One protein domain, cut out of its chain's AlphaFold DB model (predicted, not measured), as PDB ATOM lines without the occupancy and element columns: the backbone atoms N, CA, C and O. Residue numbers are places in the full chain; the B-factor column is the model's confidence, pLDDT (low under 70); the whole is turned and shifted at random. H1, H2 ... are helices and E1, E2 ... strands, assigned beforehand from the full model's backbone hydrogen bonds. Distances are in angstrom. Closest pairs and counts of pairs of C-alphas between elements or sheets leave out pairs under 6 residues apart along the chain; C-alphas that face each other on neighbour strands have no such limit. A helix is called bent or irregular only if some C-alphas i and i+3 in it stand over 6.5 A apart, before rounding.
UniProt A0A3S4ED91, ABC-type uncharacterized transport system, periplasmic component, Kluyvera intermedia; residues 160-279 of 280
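Overview. This is residues 160 to 279 of the 280 residues of the protein "ABC-type uncharacterized transport system, periplasmic component" of Kluyvera intermedia (UniProt A0A3S4ED91). A long kinked helix, H4, runs along one side of an elongated body, with H2 crossing it near the kink, H1 beside its last residues and the short H3 close to its first turns. Near the H1 end of H4, but set off from it, the two short strands E1 and E2 pair with each other, and H6 packs on E2; residues 184 to 195 thread between these two parts. The printed part has 120 residues, with seven named helices and two named strands in the order E1 H1 H2 H3 H4 H5 H6 E2 H7; the two-strand sheet is antiparallel and the class is mostly helix. The whole is compact, with a radius of gyration of the C-alphas of 14.8 A and spans of 45 by 28 by 26 A.

Arrangement. E1, residues 160 to 162, is the antiparallel neighbour of E2, residues 268 to 271; N 161 and O 269 are 2.8 A apart, within hydrogen-bond range. H1, residues 174 to 183, and H2, residues 196 to 209, only just touch, with 3 pairs of C-alphas within 8 A, the closest those of Pro 174 and Leu 205 at 6.4 A. H3, residues 213 to 217, is close to but not clearly touching H4, residues 225 to 242; the closest C-alphas, of Ala 215 and Val 228, are 7.2 A apart. H4 is the hub and has a kink of 38 degrees near residue 232; it is irregular, with C-alphas 228 and 231 7.3 A apart. With residues 229 to 235 alone it touches H2, closest at the C-alphas of Leu 206 and Leu 232, 5.3 A; they are about perpendicular at 71 degrees, but only just. With residues 239 to 242 alone it touches H1 at a shallow tilt of 20 degrees, the same way, closest at the C-alphas of Ala 181 and Leu 242, 5.8 A. H5, residues 244 to 247, and H4 touch only at the corner, and only just, with 3 pairs. H6, residues 254 to 262, and E2 come closest at the C-alphas of Asp 258 and Ser 269, 5.7 A; H4 and H6 are apart. H7, residues 274 to 277, and E1 come closest at the C-alphas of Ala 277 and Ile 161, 5.8 A. Every O i to N i+4 pair is within hydrogen-bond range in H1, H2 and H6, against 9 of 14 in H4 and 0 of 1 in H3, where 2 of 2 O i to N i+3 pairs are; H5 and H7 are too short for an O i to N i+4 pair.

Along the chain. E1 begins at C-alpha 160, (349.730, 214.373, 190.893). H1 is 14.4 A long, H2 19.9 A and H6 12.1 A. H4, 26.5 A long, runs from C-alpha 225 at (325.683, 220.568, 203.988) to C-alpha 242 at (351.952, 223.844, 205.360). H7 ends at C-alpha 277, (352.232, 213.960, 183.337).

Size, cuts and confidence. The C-alphas farthest apart, of Gln 165 and Gln 223, are 47.2 A apart. The links E1 to H1 and H1 to H2 are long. The printed part has no cut, and no printed residue is under 70 in pLDDT.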
ATOM      1  N   PHE A 160     348.550 213.645 190.424       93.12
ATOM      2  CA  PHE A 160     349.730 214.373 190.893       93.12
ATOM      3  C   PHE A 160     350.919 214.116 189.966       93.12
ATOM      4  O   PHE A 160     351.190 212.981 189.581       93.12
ATOM      5  N   ILE A 161     351.666 215.171 189.664       94.31
ATOM      6  CA  ILE A 161     352.944 215.105 188.957       94.31
ATOM      7  C   ILE A 161     354.047 215.315 189.988       94.31
ATOM      8  O   ILE A 161     354.020 216.297 190.730       94.31
ATOM      9  N   ALA A 162     355.022 214.413 190.034       93.88
ATOM     10  CA  ALA A 162     356.141 214.482 190.965       93.88
ATOM     11  C   ALA A 162     357.439 214.041 190.282       93.88
ATOM     12  O   ALA A 162     357.431 213.173 189.411       93.88
ATOM     13  N   ARG A 163     358.579 214.597 190.711       92.50
ATOM     14  CA  ARG A 163     359.896 214.107 190.281       92.50
ATOM     15  C   ARG A 163     360.247 212.864 191.088       92.50
ATOM     16  O   ARG A 163     360.540 212.985 192.274       92.50
ATOM     17  N   GLN A 164     360.303 211.700 190.446       90.12
ATOM     18  CA  GLN A 164     360.555 210.420 191.122       90.12
ATOM     19  C   GLN A 164     361.847 210.417 191.962       90.12
ATOM     20  O   GLN A 164     361.876 209.845 193.045       90.12
ATOM     21  N   GLN A 165     362.900 211.116 191.522       90.69
ATOM     22  CA  GLN A 165     364.151 211.247 192.288       90.69
ATOM     23  C   GLN A 165     363.984 212.011 193.616       90.69
ATOM     24  O   GLN A 165     364.753 211.801 194.547       90.69
ATOM     25  N   GLN A 166     363.007 212.918 193.699       88.50
ATOM     26  CA  GLN A 166     362.734 213.746 194.882       88.50
ATOM     27  C   GLN A 166     361.563 213.215 195.712       88.50
ATOM     28  O   GLN A 166     361.475 213.513 196.904       88.50
ATOM     29  N   THR A 167     360.675 212.458 195.071       89.12
ATOM     30  CA  THR A 167     359.439 211.917 195.632       89.12
ATOM     31  C   THR A 167     359.227 210.501 195.082       89.12
ATOM     32  O   THR A 167     358.414 210.314 194.176       89.12
ATOM     33  N   PRO A 168     359.980 209.498 195.577       87.50
ATOM     34  CA  PRO A 168     359.879 208.124 195.079       87.50
ATOM     35  C   PRO A 168     358.490 207.514 195.281       87.50
ATOM     36  O   PRO A 168     358.031 206.743 194.444       87.50
ATOM     37  N   GLU A 169     357.814 207.912 196.362       87.69
ATOM     38  CA  GLU A 169     356.442 207.529 196.686       87.69
ATOM     39  C   GLU A 169     355.564 208.789 196.760       87.69
ATOM     40  O   GLU A 169     355.500 209.450 197.801       87.69
ATOM     41  N   PRO A 170     354.925 209.193 195.643       87.12
ATOM     42  CA  PRO A 170     353.988 210.310 195.641       87.12
ATOM     43  C   PRO A 170     352.783 210.045 196.557       87.12
ATOM     44  O   PRO A 170     352.326 208.904 196.658       87.12
ATOM     45  N   PRO A 171     352.224 211.083 197.205       93.50
ATOM     46  CA  PRO A 171     351.083 210.907 198.092       93.50
ATOM     47  C   PRO A 171     349.849 210.417 197.324       93.50
ATOM     48  O   PRO A 171     349.426 211.034 196.350       93.50
ATOM     49  N   ALA A 172     349.251 209.326 197.807       91.44
ATOM     50  CA  ALA A 172     348.096 208.669 197.184       91.44
ATOM     51  C   ALA A 172     346.799 208.765 198.015       91.44
ATOM     52  O   ALA A 172     345.788 208.158 197.671       91.44
ATOM     53  N   SER A 173     346.812 209.504 199.127       95.19
ATOM     54  CA  SER A 173     345.648 209.718 199.993       95.19
ATOM     55  C   SER A 173     345.705 211.103 200.648       95.19
ATOM     56  O   SER A 173     346.790 211.691 200.715       95.19
ATOM     57  N   PRO A 174     344.585 211.636 201.180       96.69
ATOM     58  CA  PRO A 174     344.605 212.904 201.909       96.69
ATOM     59  C   PRO A 174     345.598 212.900 203.076       96.69
ATOM     60  O   PRO A 174     346.337 213.867 203.268       96.69
ATOM     61  N   GLN A 175     345.671 211.797 203.827       97.50
ATOM     62  CA  GLN A 175     346.608 211.669 204.942       97.50
ATOM     63  C   GLN A 175     348.064 211.659 204.455       97.50
ATOM     64  O   GLN A 175     348.885 212.405 204.982       97.50
ATOM     65  N   ALA A 176     348.369 210.898 203.398       97.12
ATOM     66  CA  ALA A 176     349.705 210.881 202.806       97.12
ATOM     67  C   ALA A 176     350.105 212.261 202.257       97.12
ATOM     68  O   ALA A 176     351.245 212.680 202.432       97.12
ATOM     69  N   LEU A 177     349.172 212.996 201.640       97.69
ATOM     70  CA  LEU A 177     349.403 214.366 201.171       97.69
ATOM     71  C   LEU A 177     349.712 215.314 202.335       97.69
ATOM     72  O   LEU A 177     350.626 216.132 202.234       97.69
ATOM     73  N   LEU A 178     348.981 215.186 203.442       98.19
ATOM     74  CA  LEU A 178     349.201 215.996 204.634       98.19
ATOM     75  C   LEU A 178     350.569 215.710 205.265       98.19
ATOM     76  O   LEU A 178     351.305 216.639 205.592       98.19
ATOM     77  N   ASP A 179     350.942 214.440 205.407       97.88
ATOM     78  CA  ASP A 179     352.242 214.055 205.967       97.88
ATOM     79  C   ASP A 179     353.401 214.433 205.031       97.88
ATOM     80  O   ASP A 179     354.467 214.879 205.475       97.88
ATOM     81  N   TYR A 180     353.165 214.383 203.720       97.69
ATOM     82  CA  TYR A 180     354.089 214.908 202.725       97.69
ATOM     83  C   TYR A 180     354.267 216.434 202.843       97.69
ATOM     84  O   TYR A 180     355.394 216.928 202.803       97.69
ATOM     85  N   ALA A 181     353.188 217.189 203.073       98.00
ATOM     86  CA  ALA A 181     353.255 218.633 203.302       98.00
ATOM     87  C   ALA A 181     353.958 218.991 204.625       98.00
ATOM     88  O   ALA A 181     354.721 219.954 204.665       98.00
ATOM     89  N   LYS A 182     353.776 218.198 205.694       98.00
ATOM     90  CA  LYS A 182     354.499 218.377 206.972       98.00
ATOM     91  C   LYS A 182     356.005 218.173 206.823       98.00
ATOM     92  O   LYS A 182     356.779 218.907 207.428       98.00
ATOM     93  N   SER A 183     356.419 217.177 206.038       96.88
ATOM     94  CA  SER A 183     357.840 216.897 205.777       96.88
ATOM     95  C   SER A 183     358.476 217.880 204.789       96.88
ATOM     96  O   SER A 183     359.690 218.070 204.813       96.88
ATOM     97  N   HIS A 184     357.669 218.543 203.954       96.56
ATOM     98  CA  HIS A 184     358.135 219.487 202.937       96.56
ATOM     99  C   HIS A 184     357.320 220.798 202.935       96.56
ATOM    100  O   HIS A 184     356.693 221.138 201.919       96.56
ATOM    101  N   PRO A 185     357.324 221.561 204.042       97.94
ATOM    102  CA  PRO A 185     356.479 222.741 204.182       97.94
ATOM    103  C   PRO A 185     356.795 223.782 203.105       97.94
ATOM    104  O   PRO A 185     357.951 224.033 202.766       97.94
ATOM    105  N   GLY A 186     355.753 224.396 202.550       98.12
ATOM    106  CA  GLY A 186     355.866 225.439 201.534       98.12
ATOM    107  C   GLY A 186     356.088 224.944 200.101       98.12
ATOM    108  O   GLY A 186     356.222 225.776 199.207       98.12
ATOM    109  N   THR A 187     356.119 223.628 199.857       97.38
ATOM    110  CA  THR A 187     356.465 223.055 198.535       97.38
ATOM    111  C   THR A 187     355.313 222.331 197.832       97.38
ATOM    112  O   THR A 187     355.491 221.760 196.755       97.38
ATOM    113  N   VAL A 188     354.123 222.355 198.424       97.69
ATOM    114  CA  VAL A 188     352.893 221.762 197.885       97.69
ATOM    115  C   VAL A 188     351.808 222.830 197.881       97.69
ATOM    116  O   VAL A 188     351.785 223.692 198.754       97.69
ATOM    117  N   THR A 189     350.922 222.809 196.894       98.06
ATOM    118  CA  THR A 189     349.750 223.691 196.807       98.06
ATOM    119  C   THR A 189     348.753 223.094 195.812       98.06
ATOM    120  O   THR A 189     348.925 221.951 195.391       98.06
ATOM    121  N   TYR A 190     347.726 223.846 195.439       97.56
ATOM    122  CA  TYR A 190     346.793 223.529 194.364       97.56
ATOM    123  C   TYR A 190     346.328 224.827 193.682       97.56
ATOM    124  O   TYR A 190     346.461 225.897 194.283       97.56
ATOM    125  N   PRO A 191     345.824 224.785 192.436       95.81
ATOM    126  CA  PRO A 191     345.310 225.978 191.776       95.81
ATOM    127  C   PRO A 191     344.135 226.582 192.546       95.81
ATOM    128  O   PRO A 191     343.294 225.866 193.084       95.81
ATOM    129  N   ARG A 192     344.053 227.908 192.606       94.75
ATOM    130  CA  ARG A 192     342.976 228.598 193.317       94.75
ATOM    131  C   ARG A 192     341.634 228.377 192.602       94.75
ATOM    132  O   ARG A 192     341.549 228.730 191.423       94.75
ATOM    133  N   PRO A 193     340.562 227.936 193.292       92.50
ATOM    134  CA  PRO A 193     339.210 228.038 192.748       92.50
ATOM    135  C   PRO A 193     338.918 229.475 192.258       92.50
ATOM    136  O   PRO A 193     339.380 230.436 192.883       92.50
ATOM    137  N   PRO A 194     338.189 229.665 191.146       90.25
ATOM    138  CA  PRO A 194     337.363 228.677 190.452       90.25
ATOM    139  C   PRO A 194     338.100 227.831 189.395       90.25
ATOM    140  O   PRO A 194     337.431 227.232 188.562       90.25
ATOM    141  N   ASP A 195     339.440 227.753 189.399       90.19
ATOM    142  CA  ASP A 195     340.158 226.829 188.505       90.19
ATOM    143  C   ASP A 195     339.604 225.400 188.630       90.19
ATOM    144  O   ASP A 195     339.529 224.847 189.730       90.19
ATOM    145  N   PHE A 196     339.245 224.801 187.492       88.19
ATOM    146  CA  PHE A 196     338.612 223.483 187.424       88.19
ATOM    147  C   PHE A 196     339.424 222.381 188.122       88.19
ATOM    148  O   PHE A 196     338.862 221.544 188.825       88.19
ATOM    149  N   THR A 197     340.753 222.386 187.981       91.06
ATOM    150  CA  THR A 197     341.621 221.369 188.602       91.06
ATOM    151  C   THR A 197     341.737 221.589 190.106       91.06
ATOM    152  O   THR A 197     341.737 220.626 190.874       91.06
ATOM    153  N   GLY A 198     341.794 222.851 190.533       94.50
ATOM    154  CA  GLY A 198     341.714 223.231 191.940       94.50
ATOM    155  C   GLY A 198     340.410 222.775 192.596       94.50
ATOM    156  O   GLY A 198     340.443 222.121 193.638       94.50
ATOM    157  N   THR A 199     339.271 223.066 191.965       93.94
ATOM    158  CA  THR A 199     337.940 222.660 192.442       93.94
ATOM    159  C   THR A 199     337.821 221.140 192.525       93.94
ATOM    160  O   THR A 199     337.468 220.617 193.580       93.94
ATOM    161  N   ALA A 200     338.223 220.415 191.480       93.25
ATOM    162  CA  ALA A 200     338.172 218.957 191.482       93.25
ATOM    163  C   ALA A 200     339.056 218.308 192.555       93.25
ATOM    164  O   ALA A 200     338.691 217.274 193.111       93.25
ATOM    165  N   LEU A 201     340.214 218.898 192.884       96.25
ATOM    166  CA  LEU A 201     341.016 218.416 194.010       96.25
ATOM    167  C   LEU A 201     340.248 218.550 195.326       96.25
ATOM    168  O   LEU A 201     340.265 217.622 196.133       96.25
ATOM    169  N   LEU A 202     339.577 219.680 195.552       97.12
ATOM    170  CA  LEU A 202     338.784 219.895 196.763       97.12
ATOM    171  C   LEU A 202     337.592 218.933 196.839       97.12
ATOM    172  O   LEU A 202     337.327 218.385 197.908       97.12
ATOM    173  N   GLU A 203     336.927 218.666 195.715       94.81
ATOM    174  CA  GLU A 203     335.868 217.653 195.613       94.81
ATOM    175  C   GLU A 203     336.403 216.247 195.908       94.81
ATOM    176  O   GLU A 203     335.839 215.519 196.726       94.81
ATOM    177  N   GLN A 204     337.542 215.878 195.315       95.44
ATOM    178  CA  GLN A 204     338.184 214.588 195.557       95.44
ATOM    179  C   GLN A 204     338.616 214.433 197.022       95.44
ATOM    180  O   GLN A 204     338.482 213.347 197.591       95.44
ATOM    181  N   LEU A 205     339.127 215.499 197.648       97.44
ATOM    182  CA  LEU A 205     339.439 215.513 199.074       97.44
ATOM    183  C   LEU A 205     338.168 215.313 199.899       97.44
ATOM    184  O   LEU A 205     338.165 214.425 200.747       97.44
ATOM    185  N   LEU A 206     337.087 216.048 199.614       97.81
ATOM    186  CA  LEU A 206     335.800 215.911 200.301       97.81
ATOM    187  C   LEU A 206     335.265 214.479 200.242       97.81
ATOM    188  O   LEU A 206     334.902 213.932 201.282       97.81
ATOM    189  N   ILE A 207     335.263 213.866 199.054       96.25
ATOM    190  CA  ILE A 207     334.840 212.472 198.848       96.25
ATOM    191  C   ILE A 207     335.635 211.520 199.748       96.25
ATOM    192  O   ILE A 207     335.064 210.594 200.318       96.25
ATOM    193  N   ASN A 208     336.940 211.756 199.899       96.50
ATOM    194  CA  ASN A 208     337.816 210.885 200.677       96.50
ATOM    195  C   ASN A 208     337.725 211.100 202.195       96.50
ATOM    196  O   ASN A 208     337.987 210.162 202.943       96.50
ATOM    197  N   VAL A 209     337.426 212.319 202.660       97.44
ATOM    198  CA  VAL A 209     337.450 212.646 204.100       97.44
ATOM    199  C   VAL A 209     336.068 212.707 204.744       97.44
ATOM    200  O   VAL A 209     335.973 212.678 205.971       97.44
ATOM    201  N   THR A 210     334.990 212.811 203.963       96.75
ATOM    202  CA  THR A 210     333.638 212.859 204.526       96.75
ATOM    203  C   THR A 210     333.245 211.527 205.167       96.75
ATOM    204  O   THR A 210     333.531 210.450 204.648       96.75
ATOM    205  N   SER A 211     332.515 211.594 206.278       95.38
ATOM    206  CA  SER A 211     331.853 210.431 206.879       95.38
ATOM    207  C   SER A 211     330.476 210.143 206.268       95.38
ATOM    208  O   SER A 211     329.827 209.175 206.659       95.38
ATOM    209  N   GLN A 212     330.015 210.971 205.320       95.12
ATOM    210  CA  GLN A 212     328.689 210.886 204.695       95.12
ATOM    211  C   GLN A 212     328.778 210.810 203.154       95.12
ATOM    212  O   GLN A 212     328.206 211.658 202.466       95.12
ATOM    213  N   PRO A 213     329.469 209.809 202.570       93.94
ATOM    214  CA  PRO A 213     329.706 209.746 201.122       93.94
ATOM    215  C   PRO A 213     328.420 209.616 200.294       93.94
ATOM    216  O   PRO A 213     328.356 210.117 199.175       93.94
ATOM    217  N   ASP A 214     327.367 208.997 200.834       93.88
ATOM    218  CA  ASP A 214     326.088 208.874 200.125       93.88
ATOM    219  C   ASP A 214     325.347 210.209 199.986       93.88
ATOM    220  O   ASP A 214     324.603 210.392 199.023       93.88
ATOM    221  N   ALA A 215     325.596 211.176 200.877       94.00
ATOM    222  CA  ALA A 215     325.025 212.516 200.754       94.00
ATOM    223  C   ALA A 215     325.575 213.264 199.528       94.00
ATOM    224  O   ALA A 215     324.864 214.083 198.954       94.00
ATOM    225  N   LEU A 216     326.801 212.950 199.086       93.38
ATOM    226  CA  LEU A 216     327.421 213.552 197.897       93.38
ATOM    227  C   LEU A 216     326.814 213.047 196.579       93.38
ATOM    228  O   LEU A 216     327.030 213.651 195.535       93.38
ATOM    229  N   LYS A 217     326.046 211.952 196.616       90.62
ATOM    230  CA  LYS A 217     325.333 211.406 195.448       90.62
ATOM    231  C   LYS A 217     323.955 212.040 195.250       90.62
ATOM    232  O   LYS A 217     323.230 211.657 194.337       90.62
ATOM    233  N   GLN A 218     323.562 212.948 196.139       90.50
ATOM    234  CA  GLN A 218     322.278 213.636 196.115       90.50
ATOM    235  C   GLN A 218     322.504 215.140 195.924       90.50
ATOM    236  O   GLN A 218     323.574 215.648 196.270       90.50
ATOM    237  N   PRO A 219     321.509 215.881 195.405       89.62
ATOM    238  CA  PRO A 219     321.569 217.335 195.393       89.62
ATOM    239  C   PRO A 219     321.880 217.902 196.792       89.62
ATOM    240  O   PRO A 219     321.367 217.370 197.784       89.62
ATOM    241  N   PRO A 220     322.677 218.985 196.898       89.69
ATOM    242  CA  PRO A 220     323.039 219.574 198.182       89.69
ATOM    243  C   PRO A 220     321.816 219.907 199.038       89.69
ATOM    244  O   PRO A 220     320.898 220.606 198.605       89.69
ATOM    245  N   ASN A 221     321.823 219.433 200.281       92.31
ATOM    246  CA  ASN A 221     320.773 219.686 201.256       92.31
ATOM    247  C   ASN A 221     321.284 220.703 202.289       92.31
ATOM    248  O   ASN A 221     322.265 220.465 202.991       92.31
ATOM    249  N   ALA A 222     320.615 221.853 202.391       94.00
ATOM    250  CA  ALA A 222     321.059 222.949 203.253       94.00
ATOM    251  C   ALA A 222     321.126 222.564 204.744       94.00
ATOM    252  O   ALA A 222     321.940 223.116 205.480       94.00
ATOM    253  N   GLN A 223     320.300 221.613 205.191       94.25
ATOM    254  CA  GLN A 223     320.262 221.157 206.578       94.25
ATOM    255  C   GLN A 223     321.475 220.296 206.956       94.25
ATOM    256  O   GLN A 223     321.884 220.320 208.115       94.25
ATOM    257  N   ASN A 224     322.062 219.546 206.014       93.69
ATOM    258  CA  ASN A 224     323.207 218.670 206.289       93.69
ATOM    259  C   ASN A 224     324.527 219.126 205.645       93.69
ATOM    260  O   ASN A 224     325.576 218.605 206.021       93.69
ATOM    261  N   PHE A 225     324.511 220.118 204.747       95.25
ATOM    262  CA  PHE A 225     325.683 220.568 203.988       95.25
ATOM    263  C   PHE A 225     326.902 220.867 204.873       95.25
ATOM    264  O   PHE A 225     328.010 220.405 204.594       95.25
ATOM    265  N   ALA A 226     326.698 221.597 205.974       96.06
ATOM    266  CA  ALA A 226     327.770 221.924 206.912       96.06
ATOM    267  C   ALA A 226     328.369 220.665 207.559       96.06
ATOM    268  O   ALA A 226     329.584 220.542 207.657       96.06
ATOM    269  N   ALA A 227     327.532 219.699 207.946       96.12
ATOM    270  CA  ALA A 227     327.991 218.447 208.542       96.12
ATOM    271  C   ALA A 227     328.700 217.541 207.522       96.12
ATOM    272  O   ALA A 227     329.694 216.902 207.859       96.12
ATOM    273  N   VAL A 228     328.214 217.497 206.278       97.38
ATOM    274  CA  VAL A 228     328.811 216.703 205.192       97.38
ATOM    275  C   VAL A 228     330.193 217.242 204.806       97.38
ATOM    276  O   VAL A 228     331.099 216.452 204.537       97.38
ATOM    277  N   THR A 229     330.368 218.570 204.812       97.75
ATOM    278  CA  THR A 229     331.612 219.241 204.392       97.75
ATOM    279  C   THR A 229     332.592 219.537 205.528       97.75
ATOM    280  O   THR A 229     333.769 219.757 205.255       97.75
ATOM    281  N   ALA A 230     332.165 219.488 206.796       98.06
ATOM    282  CA  ALA A 230     333.020 219.765 207.956       98.06
ATOM    283  C   ALA A 230     334.372 219.016 207.954       98.06
ATOM    284  O   ALA A 230     335.384 219.658 208.248       98.06
ATOM    285  N   PRO A 231     334.454 217.720 207.580       98.44
ATOM    286  CA  PRO A 231     335.736 217.017 207.531       98.44
ATOM    287  C   PRO A 231     336.736 217.600 206.521       98.44
ATOM    288  O   PRO A 231     337.938 217.585 206.784       98.44
ATOM    289  N   LEU A 232     336.264 218.161 205.398       98.44
ATOM    290  CA  LEU A 232     337.128 218.860 204.440       98.44
ATOM    291  C   LEU A 232     337.730 220.113 205.076       98.44
ATOM    292  O   LEU A 232     338.937 220.313 204.991       98.44
ATOM    293  N   TRP A 233     336.911 220.941 205.724       98.25
ATOM    294  CA  TRP A 233     337.382 222.190 206.328       98.25
ATOM    295  C   TRP A 233     338.399 221.928 207.439       98.25
ATOM    296  O   TRP A 233     339.478 222.510 207.417       98.25
ATOM    297  N   ALA A 234     338.128 220.955 208.314       98.56
ATOM    298  CA  ALA A 234     339.074 220.542 209.349       98.56
ATOM    299  C   ALA A 234     340.404 220.028 208.765       98.56
ATOM    300  O   ALA A 234     341.473 220.306 209.304       98.56
ATOM    301  N   TYR A 235     340.358 219.295 207.649       98.69
ATOM    302  CA  TYR A 235     341.561 218.862 206.940       98.69
ATOM    303  C   TYR A 235     342.341 220.052 206.351       98.69
ATOM    304  O   TYR A 235     343.564 220.128 206.500       98.69
ATOM    305  N   LEU A 236     341.646 220.994 205.706       98.44
ATOM    306  CA  LEU A 236     342.255 222.173 205.090       98.44
ATOM    307  C   LEU A 236     342.861 223.132 206.124       98.44
ATOM    308  O   LEU A 236     343.943 223.651 205.867       98.44
ATOM    309  N   ASP A 237     342.252 223.291 207.302       98.62
ATOM    310  CA  ASP A 237     342.796 224.106 208.399       98.62
ATOM    311  C   ASP A 237     344.183 223.621 208.855       98.62
ATOM    312  O   ASP A 237     345.045 224.419 209.228       98.62
ATOM    313  N   ILE A 238     344.430 222.307 208.788       98.62
ATOM    314  CA  ILE A 238     345.733 221.708 209.107       98.62
ATOM    315  C   ILE A 238     346.682 221.803 207.904       98.62
ATOM    316  O   ILE A 238     347.879 222.043 208.071       98.62
ATOM    317  N   LEU A 239     346.167 221.602 206.686       98.62
ATOM    318  CA  LEU A 239     346.974 221.578 205.469       98.62
ATOM    319  C   LEU A 239     347.470 222.975 205.063       98.62
ATOM    320  O   LEU A 239     348.643 223.125 204.727       98.62
ATOM    321  N   HIS A 240     346.606 223.994 205.073       98.62
ATOM    322  CA  HIS A 240     346.890 225.334 204.539       98.62
ATOM    323  C   HIS A 240     348.155 225.982 205.117       98.62
ATOM    324  O   HIS A 240     348.972 226.436 204.313       98.62
ATOM    325  N   PRO A 241     348.418 225.958 206.440       98.62
ATOM    326  CA  PRO A 241     349.661 226.496 206.999       98.62
ATOM    327  C   PRO A 241     350.940 225.848 206.444       98.62
ATOM    328  O   PRO A 241     352.003 226.470 206.478       98.62
ATOM    329  N   LEU A 242     350.845 224.619 205.926       98.69
ATOM    330  CA  LEU A 242     351.952 223.844 205.360       98.69
ATOM    331  C   LEU A 242     352.127 224.070 203.854       98.69
ATOM    332  O   LEU A 242     353.150 223.675 203.293       98.69
ATOM    333  N   LEU A 243     351.148 224.673 203.179       98.62
ATOM    334  CA  LEU A 243     351.199 224.884 201.735       98.62
ATOM    335  C   LEU A 243     352.192 225.987 201.349       98.62
ATOM    336  O   LEU A 243     352.653 226.783 202.171       98.62
ATOM    337  N   TRP A 244     352.509 226.053 200.057       98.50
ATOM    338  CA  TRP A 244     353.217 227.173 199.444       98.50
ATOM    339  C   TRP A 244     352.596 228.498 199.886       98.50
ATOM    340  O   TRP A 244     351.376 228.659 199.888       98.50
ATOM    341  N   ARG A 245     353.454 229.428 200.328       97.81
ATOM    342  CA  ARG A 245     353.043 230.714 200.918       97.81
ATOM    343  C   ARG A 245     352.032 230.579 202.070       97.81
ATOM    344  O   ARG A 245     351.220 231.477 202.279       97.81
ATOM    345  N   GLN A 246     352.098 229.485 202.837       98.19
ATOM    346  CA  GLN A 246     351.231 229.203 203.991       98.19
ATOM    347  C   GLN A 246     349.733 229.214 203.644       98.19
ATOM    348  O   GLN A 246     348.916 229.617 204.471       98.19
ATOM    349  N   GLY A 247     349.374 228.882 202.397       96.75
ATOM    350  CA  GLY A 247     347.980 228.920 201.943       96.75
ATOM    351  C   GLY A 247     347.383 230.332 201.874       96.75
ATOM    352  O   GLY A 247     346.174 230.482 201.765       96.75
ATOM    353  N   LYS A 248     348.211 231.385 201.936       96.88
ATOM    354  CA  LYS A 248     347.773 232.784 201.762       96.88
ATOM    355  C   LYS A 248     347.726 233.209 200.297       96.88
ATOM    356  O   LYS A 248     347.168 234.252 199.973       96.88
ATOM    357  N   ASP A 249     348.349 232.424 199.425       96.56
ATOM    358  CA  ASP A 249     348.349 232.617 197.984       96.56
ATOM    359  C   ASP A 249     348.402 231.253 197.292       96.56
ATOM    360  O   ASP A 249     348.964 230.292 197.820       96.56
ATOM    361  N   PHE A 250     347.816 231.186 196.104       98.00
ATOM    362  CA  PHE A 250     347.642 229.968 195.326       98.00
ATOM    363  C   PHE A 250     347.880 230.292 193.847       98.00
ATOM    364  O   PHE A 250     347.491 231.372 193.389       98.00
ATOM    365  N   PRO A 251     348.492 229.385 193.066       96.50
ATOM    366  CA  PRO A 251     348.607 229.566 191.625       96.50
ATOM    367  C   PRO A 251     347.222 229.805 190.996       96.50
ATOM    368  O   PRO A 251     346.282 229.086 191.323       96.50
ATOM    369  N   PRO A 252     347.059 230.778 190.086       92.81
ATOM    370  CA  PRO A 252     345.778 231.045 189.437       92.81
ATOM    371  C   PRO A 252     345.365 229.976 188.413       92.81
ATOM    372  O   PRO A 252     344.237 230.025 187.947       92.81
ATOM    373  N   SER A 253     346.268 229.067 188.025       90.69
ATOM    374  CA  SER A 253     346.005 228.000 187.055       90.69
ATOM    375  C   SER A 253     346.975 226.826 187.216       90.69
ATOM    376  O   SER A 253     348.059 226.978 187.799       90.69
ATOM    377  N   THR A 254     346.631 225.675 186.634       90.94
ATOM    378  CA  THR A 254     347.534 224.514 186.501       90.94
ATOM    379  C   THR A 254     348.824 224.855 185.762       90.94
ATOM    380  O   THR A 254     349.901 224.532 186.249       90.94
ATOM    381  N   ALA A 255     348.754 225.612 184.664       89.81
ATOM    382  CA  ALA A 255     349.941 226.049 183.925       89.81
ATOM    383  C   ALA A 255     350.900 226.883 184.800       89.81
ATOM    384  O   ALA A 255     352.126 226.742 184.731       89.81
ATOM    385  N   ARG A 256     350.365 227.737 185.688       93.38
ATOM    386  CA  ARG A 256     351.203 228.475 186.643       93.38
ATOM    387  C   ARG A 256     351.783 227.555 187.721       93.38
ATOM    388  O   ARG A 256     352.937 227.749 188.106       93.38
ATOM    389  N   MET A 257     351.022 226.568 188.189       95.25
ATOM    390  CA  MET A 257     351.515 225.544 189.115       95.25
ATOM    391  C   MET A 257     352.654 224.716 188.493       95.25
ATOM    392  O   MET A 257     353.699 224.561 189.124       95.25
ATOM    393  N   ASP A 258     352.527 224.304 187.230       93.94
ATOM    394  CA  ASP A 258     353.571 223.600 186.474       93.94
ATOM    395  C   ASP A 258     354.845 224.421 186.318       93.94
ATOM    396  O   ASP A 258     355.953 223.893 186.427       93.94
ATOM    397  N   SER A 259     354.704 225.726 186.078       94.19
ATOM    398  CA  SER A 259     355.841 226.641 186.034       94.19
ATOM    399  C   SER A 259     356.578 226.642 187.378       94.19
ATOM    400  O   SER A 259     357.796 226.484 187.410       94.19
ATOM    401  N   LEU A 260     355.864 226.749 188.503       96.75
ATOM    402  CA  LEU A 260     356.472 226.700 189.838       96.75
ATOM    403  C   LEU A 260     357.117 225.335 190.136       96.75
ATOM    404  O   LEU A 260     358.194 225.286 190.733       96.75
ATOM    405  N   PHE A 261     356.500 224.239 189.695       96.31
ATOM    406  CA  PHE A 261     357.074 222.899 189.780       96.31
ATOM    407  C   PHE A 261     358.368 222.783 188.967       96.31
ATOM    408  O   PHE A 261     359.379 222.325 189.500       96.31
ATOM    409  N   SER A 262     358.374 223.252 187.718       94.06
ATOM    410  CA  SER A 262     359.530 223.187 186.809       94.06
ATOM    411  C   SER A 262     360.725 223.992 187.329       94.06
ATOM    412  O   SER A 262     361.864 223.553 187.216       94.06
ATOM    413  N   HIS A 263     360.469 225.124 187.994       95.56
ATOM    414  CA  HIS A 263     361.497 225.933 188.660       95.56
ATOM    415  C   HIS A 263     361.887 225.419 190.061       95.56
ATOM    416  O   HIS A 263     362.620 226.091 190.783       95.56
ATOM    417  N   GLY A 264     361.368 224.266 190.495       94.81
ATOM    418  CA  GLY A 264     361.696 223.666 191.792       94.81
ATOM    419  C   GLY A 264     361.064 224.350 193.009       94.81
ATOM    420  O   GLY A 264     361.357 223.955 194.134       94.81
ATOM    421  N   SER A 265     360.182 225.339 192.815       96.56
ATOM    422  CA  SER A 265     359.440 225.977 193.915       96.56
ATOM    423  C   SER A 265     358.416 225.026 194.533       96.56
ATOM    424  O   SER A 265     358.147 225.091 195.730       96.56
ATOM    425  N   LEU A 266     357.847 224.144 193.706       97.38
ATOM    426  CA  LEU A 266     356.936 223.089 194.131       97.38
ATOM    427  C   LEU A 266     357.541 221.708 193.868       97.38
ATOM    428  O   LEU A 266     358.288 221.493 192.907       97.38
ATOM    429  N   ARG A 267     357.179 220.759 194.731       96.12
ATOM    430  CA  ARG A 267     357.513 219.335 194.607       96.12
ATOM    431  C   ARG A 267     356.418 218.517 193.935       96.12
ATOM    432  O   ARG A 267     356.710 217.427 193.458       96.12
ATOM    433  N   LEU A 268     355.196 219.041 193.905       95.75
ATOM    434  CA  LEU A 268     354.053 218.440 193.230       95.75
ATOM    435  C   LEU A 268     353.447 219.443 192.246       95.75
ATOM    436  O   LEU A 268     353.377 220.636 192.551       95.75
ATOM    437  N   SER A 269     352.989 218.943 191.103       95.62
ATOM    438  CA  SER A 269     352.005 219.604 190.239       95.62
ATOM    439  C   SER A 269     350.754 218.732 190.096       95.62
ATOM    440  O   SER A 269     350.687 217.640 190.664       95.62
ATOM    441  N   LEU A 270     349.753 219.215 189.367       93.56
ATOM    442  CA  LEU A 270     348.459 218.560 189.176       93.56
ATOM    443  C   LEU A 270     348.039 218.618 187.712       93.56
ATOM    444  O   LEU A 270     348.224 219.635 187.048       93.56
ATOM    445  N   THR A 271     347.422 217.547 187.227       90.50
ATOM    446  CA  THR A 271     346.826 217.513 185.891       90.50
ATOM    447  C   THR A 271     345.594 216.626 185.844       90.50
ATOM    448  O   THR A 271     345.500 215.649 186.580       90.50
ATOM    449  N   PHE A 272     344.672 216.953 184.945       87.06
ATOM    450  CA  PHE A 272     343.592 216.063 184.525       87.06
ATOM    451  C   PHE A 272     343.943 215.229 183.293       87.06
ATOM    452  O   PHE A 272     343.227 214.280 182.981       87.06
ATOM    453  N   ASN A 273     345.020 215.580 182.589       86.50
ATOM    454  CA  ASN A 273     345.485 214.898 181.392       86.50
ATOM    455  C   ASN A 273     346.662 213.974 181.759       86.50
ATOM    456  O   ASN A 273     347.780 214.467 181.940       86.50
ATOM    457  N   PRO A 274     346.477 212.641 181.820       81.31
ATOM    458  CA  PRO A 274     347.565 211.717 182.138       81.31
ATOM    459  C   PRO A 274     348.735 211.790 181.148       81.31
ATOM    460  O   PRO A 274     349.869 211.473 181.503       81.31
ATOM    461  N   MET A 275     348.489 212.225 179.907       84.94
ATOM    462  CA  MET A 275     349.556 212.414 178.923       84.94
ATOM    463  C   MET A 275     350.424 213.630 179.236       84.94
ATOM    464  O   MET A 275     351.614 213.590 178.943       84.94
ATOM    465  N   HIS A 276     349.880 214.660 179.891       87.56
ATOM    466  CA  HIS A 276     350.662 215.805 180.369       87.56
ATOM    467  C   HIS A 276     351.680 215.396 181.430       87.56
ATOM    468  O   HIS A 276     352.822 215.841 181.398       87.56
ATOM    469  N   ALA A 277     351.310 214.475 182.326       85.94
ATOM    470  CA  ALA A 277     352.232 213.960 183.337       85.94
ATOM    471  C   ALA A 277     353.469 213.287 182.715       85.94
ATOM    472  O   ALA A 277     354.550 213.377 183.281       85.94
ATOM    473  N   LYS A 278     353.337 212.668 181.531       83.75
ATOM    474  CA  LYS A 278     354.464 212.058 180.800       83.75
ATOM    475  C   LYS A 278     355.402 213.076 180.144       83.75
ATOM    476  O   LYS A 278     356.482 212.694 179.708       83.75
ATOM    477  N   GLN A 279     354.984 214.337 180.028       83.00
ATOM    478  CA  GLN A 279     355.803 215.417 179.473       83.00
ATOM    479  C   GLN A 279     356.718 216.065 180.528       83.00
ATOM    480  O   GLN A 279     357.524 216.926 180.176       83.00
TER     481      GLN A 279